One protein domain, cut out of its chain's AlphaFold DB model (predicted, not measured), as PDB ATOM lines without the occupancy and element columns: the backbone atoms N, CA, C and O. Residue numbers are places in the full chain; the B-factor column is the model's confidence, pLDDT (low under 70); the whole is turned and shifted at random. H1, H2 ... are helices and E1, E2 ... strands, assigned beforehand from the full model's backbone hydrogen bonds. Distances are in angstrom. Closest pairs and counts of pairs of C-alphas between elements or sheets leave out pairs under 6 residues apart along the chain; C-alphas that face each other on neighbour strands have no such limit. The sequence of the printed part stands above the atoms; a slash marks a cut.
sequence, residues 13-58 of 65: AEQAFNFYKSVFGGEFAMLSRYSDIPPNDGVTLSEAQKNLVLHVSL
ATOM      1  N   ALA A  13      20.114   2.114 -18.451       98.06
ATOM      2  CA  ALA A  13      21.301   2.586 -17.737       98.06
ATOM      3  C   ALA A  13      22.585   1.870 -18.191       98.06
ATOM      4  O   ALA A  13      23.580   2.534 -18.461       98.06
ATOM      5  N   GLU A  14      22.561   0.543 -18.359       97.31
ATOM      6  CA  GLU A  14      23.740  -0.214 -18.807       97.31
ATOM      7  C   GLU A  14      24.183   0.179 -20.221       97.31
ATOM      8  O   GLU A  14      25.371   0.386 -20.463       97.31
ATOM      9  N   GLN A  15      23.241   0.337 -21.154       98.12
ATOM     10  CA  GLN A  15      23.549   0.777 -22.516       98.12
ATOM     11  C   GLN A  15      24.140   2.193 -22.517       98.12
ATOM     12  O   GLN A  15      25.157   2.435 -23.168       98.12
ATOM     13  N   ALA A  16      23.526   3.114 -21.770       98.31
ATOM     14  CA  ALA A  16      23.981   4.494 -21.663       98.31
ATOM     15  C   ALA A  16      25.386   4.582 -21.053       98.31
ATOM     16  O   ALA A  16      26.259   5.231 -21.620       98.31
ATOM     17  N   PHE A  17      25.644   3.876 -19.950       97.81
ATOM     18  CA  PHE A  17      26.946   3.906 -19.281       97.81
ATOM     19  C   PHE A  17      28.047   3.209 -20.079       97.81
ATOM     20  O   PHE A  17      29.179   3.684 -20.064       97.81
ATOM     21  N   ASN A  18      27.743   2.146 -20.831       98.12
ATOM     22  CA  ASN A  18      28.714   1.571 -21.770       98.12
ATOM     23  C   ASN A  18      29.051   2.552 -22.901       98.12
ATOM     24  O   ASN A  18      30.215   2.681 -23.277       98.12
ATOM     25  N   PHE A  19      28.059   3.293 -23.405       98.38
ATOM     26  CA  PHE A  19      28.315   4.367 -24.361       98.38
ATOM     27  C   PHE A  19      29.178   5.479 -23.742       98.38
ATOM     28  O   PHE A  19      30.193   5.851 -24.326       98.38
ATOM     29  N   TYR A  20      28.858   5.955 -22.535       97.44
ATOM     30  CA  TYR A  20      29.663   6.963 -21.835       97.44
ATOM     31  C   TYR A  20      31.095   6.487 -21.592       97.44
ATOM     32  O   TYR A  20      32.030   7.230 -21.880       97.44
ATOM     33  N   LYS A  21      31.281   5.233 -21.166       97.31
ATOM     34  CA  LYS A  21      32.598   4.600 -21.025       97.31
ATOM     35  C   LYS A  21      33.365   4.590 -22.351       97.31
ATOM     36  O   LYS A  21      34.558   4.861 -22.361       97.31
ATOM     37  N   SER A  22      32.698   4.339 -23.480       97.69
ATOM     38  CA  SER A  22      33.355   4.362 -24.798       97.69
ATOM     39  C   SER A  22      33.828   5.756 -25.232       97.69
ATOM     40  O   SER A  22      34.785   5.863 -25.993       97.69
ATOM     41  N   VAL A  23      33.173   6.818 -24.747       97.94
ATOM     42  CA  VAL A  23      33.478   8.214 -25.102       97.94
ATOM     43  C   VAL A  23      34.481   8.839 -24.133       97.94
ATOM     44  O   VAL A  23      35.438   9.472 -24.567       97.94
ATOM     45  N   PHE A  24      34.266   8.676 -22.827       95.75
ATOM     46  CA  PHE A  24      35.102   9.270 -21.781       95.75
ATOM     47  C   PHE A  24      36.289   8.385 -21.383       95.75
ATOM     48  O   PHE A  24      37.248   8.881 -20.794       95.75
ATOM     49  N   GLY A  25      36.253   7.093 -21.718       93.31
ATOM     50  CA  GLY A  25      37.213   6.105 -21.235       93.31
ATOM     51  C   GLY A  25      36.952   5.697 -19.783       93.31
ATOM     52  O   GLY A  25      35.857   5.884 -19.250       93.31
ATOM     53  N   GLY A  26      37.975   5.124 -19.144       92.25
ATOM     54  CA  GLY A  26      37.905   4.649 -17.761       92.25
ATOM     55  C   GLY A  26      37.217   3.292 -17.609       92.25
ATOM     56  O   GLY A  26      36.923   2.608 -18.586       92.25
ATOM     57  N   GLU A  27      36.979   2.897 -16.362       96.19
ATOM     58  CA  GLU A  27      36.342   1.636 -15.982       96.19
ATOM     59  C   GLU A  27      35.215   1.908 -14.984       96.19
ATOM     60  O   GLU A  27      35.266   2.884 -14.233       96.19
ATOM     61  N   PHE A  28      34.188   1.054 -14.966       97.19
ATOM     62  CA  PHE A  28      33.137   1.181 -13.960       97.19
ATOM     63  C   PHE A  28      33.723   0.896 -12.579       97.19
ATOM     64  O   PHE A  28      34.233  -0.197 -12.335       97.19
ATOM     65  N   ALA A  29      33.613   1.860 -11.666       96.69
ATOM     66  CA  ALA A  29      33.978   1.648 -10.267       96.69
ATOM     67  C   ALA A  29      32.964   0.734  -9.565       96.69
ATOM     68  O   ALA A  29      33.304   0.014  -8.628       96.69
ATOM     69  N   MET A  30      31.715   0.750 -10.036       96.12
ATOM     70  CA  MET A  30      30.643  -0.103  -9.545       96.12
ATOM     71  C   MET A  30      29.620  -0.356 -10.651       96.12
ATOM     72  O   MET A  30      29.261   0.557 -11.393       96.12
ATOM     73  N   LEU A  31      29.104  -1.582 -10.704       97.00
ATOM     74  CA  LEU A  31      27.915  -1.960 -11.460       97.00
ATOM     75  C   LEU A  31      27.167  -3.016 -10.641       97.00
ATOM     76  O   LEU A  31      27.656  -4.128 -10.479       97.00
ATOM     77  N   SER A  32      26.005  -2.650 -10.114       97.25
ATOM     78  CA  SER A  32      25.117  -3.533  -9.353       97.25
ATOM     79  C   SER A  32      23.787  -3.686 -10.075       97.25
ATOM     80  O   SER A  32      23.336  -2.779 -10.785       97.25
ATOM     81  N   ARG A  33      23.152  -4.836  -9.894       97.12
ATOM     82  CA  ARG A  33      21.882  -5.193 -10.521       97.12
ATOM     83  C   ARG A  33      20.801  -5.412  -9.478       97.12
ATOM     84  O   ARG A  33      21.064  -5.655  -8.305       97.12
ATOM     85  N   TYR A  34      19.555  -5.381  -9.930       95.31
ATOM     86  CA  TYR A  34      18.415  -5.744  -9.090       95.31
ATOM     87  C   TYR A  34      18.472  -7.209  -8.626       95.31
ATOM     88  O   TYR A  34      17.908  -7.530  -7.584       95.31
ATOM     89  N   SER A  35      19.176  -8.088  -9.351       94.81
ATOM     90  CA  SER A  35      19.475  -9.458  -8.912       94.81
ATOM     91  C   SER A  35      20.304  -9.540  -7.631       94.81
ATOM     92  O   SER A  35      20.261 -10.568  -6.962       94.81
ATOM     93  N   ASP A  36      21.052  -8.485  -7.300       94.56
ATOM     94  CA  ASP A  36      21.953  -8.455  -6.144       94.56
ATOM     95  C   ASP A  36      21.213  -8.037  -4.863       94.56
ATOM     96  O   ASP A  36      21.765  -8.110  -3.764       94.56
ATOM     97  N   ILE A  37      19.954  -7.600  -4.991       91.31
ATOM     98  CA  ILE A  37      19.100  -7.251  -3.858       91.31
ATOM     99  C   ILE A  37      18.702  -8.549  -3.139       91.31
ATOM    100  O   ILE A  37      18.152  -9.451  -3.780       91.31
ATOM    101  N   PRO A  38      18.926  -8.658  -1.814       90.06
ATOM    102  CA  PRO A  38      18.460  -9.802  -1.042       90.06
ATOM    103  C   PRO A  38      16.953 -10.029  -1.228       90.06
ATOM    104  O   PRO A  38      16.202  -9.051  -1.308       90.06
ATOM    105  N   PRO A  39      16.484 -11.289  -1.262       87.06
ATOM    106  CA  PRO A  39      15.058 -11.578  -1.312       87.06
ATOM    107  C   PRO A  39      14.326 -10.838  -0.190       87.06
ATOM    108  O   PRO A  39      14.734 -10.909   0.969       87.06
ATOM    109  N   ASN A  40      13.265 -10.116  -0.541       85.00
ATOM    110  CA  ASN A  40      12.428  -9.400   0.412       85.00
ATOM    111  C   ASN A  40      11.016  -9.985   0.368       85.00
ATOM    112  O   ASN A  40      10.453 -10.176  -0.718       85.00
ATOM    113  N   ASP A  41      10.452 -10.270   1.538       80.12
ATOM    114  CA  ASP A  41       9.117 -10.840   1.657       80.12
ATOM    115  C   ASP A  41       8.089  -9.905   1.000       80.12
ATOM    116  O   ASP A  41       7.975  -8.724   1.324       80.12
ATOM    117  N   GLY A  42       7.345 -10.440   0.029       80.94
ATOM    118  CA  GLY A  42       6.322  -9.699  -0.715       80.94
ATOM    119  C   GLY A  42       6.801  -9.000  -1.993       80.94
ATOM    120  O   GLY A  42       5.972  -8.420  -2.693       80.94
ATOM    121  N   VAL A  43       8.088  -9.088  -2.356       84.56
ATOM    122  CA  VAL A  43       8.601  -8.554  -3.629       84.56
ATOM    123  C   VAL A  43       9.175  -9.680  -4.482       84.56
ATOM    124  O   VAL A  43      10.228 -10.238  -4.193       84.56
ATOM    125  N   THR A  44       8.494 -10.003  -5.583       89.56
ATOM    126  CA  THR A  44       9.009 -10.924  -6.604       89.56
ATOM    127  C   THR A  44       9.389 -10.138  -7.847       89.56
ATOM    128  O   THR A  44       8.535  -9.571  -8.524       89.56
ATOM    129  N   LEU A  45      10.686 -10.106  -8.151       91.06
ATOM    130  CA  LEU A  45      11.195  -9.511  -9.380       91.06
ATOM    131  C   LEU A  45      11.080 -10.519 -10.524       91.06
ATOM    132  O   LEU A  45      11.510 -11.667 -10.396       91.06
ATOM    133  N   SER A  46      10.539 -10.082 -11.659       94.19
ATOM    134  CA  SER A  46      10.623 -10.839 -12.910       94.19
ATOM    135  C   SER A  46      12.075 -10.950 -13.387       94.19
ATOM    136  O   SER A  46      12.922 -10.130 -13.027       94.19
ATOM    137  N   GLU A  47      12.367 -11.920 -14.255       92.31
ATOM    138  CA  GLU A  47      13.708 -12.076 -14.843       92.31
ATOM    139  C   GLU A  47      14.177 -10.808 -15.572       92.31
ATOM    140  O   GLU A  47      15.333 -10.408 -15.459       92.31
ATOM    141  N   ALA A  48      13.260 -10.107 -16.248       94.44
ATOM    142  CA  ALA A  48      13.565  -8.832 -16.888       94.44
ATOM    143  C   ALA A  48      13.971  -7.756 -15.868       94.44
ATOM    144  O   ALA A  48      14.921  -7.016 -16.107       94.44
ATOM    145  N   GLN A  49      13.289  -7.691 -14.721       94.56
ATOM    146  CA  GLN A  49      13.606  -6.732 -13.662       94.56
ATOM    147  C   GLN A  49      14.937  -7.046 -12.981       94.56
ATOM    148  O   GLN A  49      15.699  -6.123 -12.723       94.56
ATOM    149  N   LYS A  50      15.252  -8.325 -12.738       94.81
ATOM    150  CA  LYS A  50      16.528  -8.748 -12.131       94.81
ATOM    151  C   LYS A  50      17.744  -8.297 -12.941       94.81
ATOM    152  O   LYS A  50      18.766  -7.952 -12.357       94.81
ATOM    153  N   ASN A  51      17.616  -8.256 -14.267       96.00
ATOM    154  CA  ASN A  51      18.690  -7.833 -15.165       96.00
ATOM    155  C   ASN A  51      18.911  -6.312 -15.201       96.00
ATOM    156  O   ASN A  51      19.934  -5.872 -15.725       96.00
ATOM    157  N   LEU A  52      17.994  -5.506 -14.656       96.94
ATOM    158  CA  LEU A  52      18.151  -4.053 -14.625       96.94
ATOM    159  C   LEU A  52      19.314  -3.640 -13.718       96.94
ATOM    160  O   LEU A  52      19.596  -4.272 -12.698       96.94
ATOM    161  N   VAL A  53      19.965  -2.536 -14.078       97.88
ATOM    162  CA  VAL A  53      20.992  -1.901 -13.245       97.88
ATOM    163  C   VAL A  53      20.324  -1.198 -12.072       97.88
ATOM    164  O   VAL A  53      19.401  -0.407 -12.265       97.88
ATOM    165  N   LEU A  54      20.821  -1.481 -10.871       97.12
ATOM    166  CA  LEU A  54      20.425  -0.813  -9.639       97.12
ATOM    167  C   LEU A  54      21.249   0.465  -9.442       97.12
ATOM    168  O   LEU A  54      20.701   1.565  -9.438       97.12
ATOM    169  N   HIS A  55      22.572   0.319  -9.368       97.50
ATOM    170  CA  HIS A  55      23.522   1.427  -9.311       97.50
ATOM    171  C   HIS A  55      24.713   1.159 -10.226       97.50
ATOM    172  O   HIS A  55      25.246   0.049 -10.251       97.50
ATOM    173  N   VAL A  56      25.169   2.193 -10.929       97.81
ATOM    174  CA  VAL A  56      26.396   2.177 -11.729       97.81
ATOM    175  C   VAL A  56      27.161   3.475 -11.507       97.81
ATOM    176  O   VAL A  56      26.548   4.533 -11.372       97.81
ATOM    177  N   SER A  57      28.488   3.376 -11.460       97.44
ATOM    178  CA  SER A  57      29.390   4.507 -11.262       97.44
ATOM    179  C   SER A  57      30.518   4.470 -12.285       97.44
ATOM    180  O   SER A  57      31.172   3.438 -12.458       97.44
ATOM    181  N   LEU A  58      30.731   5.594 -12.966       97.38
ATOM    182  CA  LEU A  58      31.793   5.784 -13.950       97.38
ATOM    183  C   LEU A  58      32.568   7.056 -13.581       97.38
ATOM    184  O   LEU A  58      32.146   8.150 -13.968       97.38
TER     185      LEU A  58
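AT A GLANCE: This is residues 13 to 58 of the 65 residues of the protein "VOC family protein" of Enterobacteriaceae bacterium TzEc077 (UniProt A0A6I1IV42). A short ribbon of two antiparallel strands, E1 and E2, makes the middle of a long, thin shape; H1 runs beside it, with residues 13 to 17 near E2, and its later part reaches past the ribbon towards one end. At the other end a wide loop folds back to the short helix H2, and its residues 38 to 44 stick out. The printed part has 46 residues, with two named helices and two named strands in the order H1, E1, H2, E2, in the class mixed, helices and strands. It is loose, with a radius of gyration of the C-alphas of 12.8 A, and spans 40 by 17 by 9 A.

IN THESE COORDINATES: H1 is residues 13 to 24, 15.9 A long, and begins at C-alpha 13 at (21.301, 2.586, -17.737). E1 is residues 30 to 33, 10.2 A long, beginning at C-alpha 30 at (30.643, -0.103, -9.545). H2 is residues 47 to 50, 5.1 A long. E2 is residues 53 to 57, 10.7 A long, ending at C-alpha 57 at (29.390, 4.507, -11.262).

HOW THE PARTS SIT: E1 and E2 are antiparallel neighbours, at 176 degrees between their directions. N 32 and O 55 are within hydrogen-bond range at 2.8 A, as are N 57 and O 30 at 2.9 A. The closest C-alphas of H1 and E2, those of Ala 13 and Val 53, are 6.4 A apart. The closest C-alphas of E1 and H2, those of Arg 33 and Lys 50, are 6.6 A apart. H1 and H2 are apart. In H1 every O i to N i+4 pair is within hydrogen-bond range; H2 is too short for such a pair, and its one O i to N i+3 pair is within range.

THE WHOLE: The C-alphas farthest apart, those of Val 23 and Asp 41, are 40.9 A apart. The printed part has no cut. The link from E1 to H2 is long, with 13 residues; the links from H1 to E1 and from H2 to E2 are tight. Mean pLDDT of the printed part is 94.5, and no printed residue is under 70.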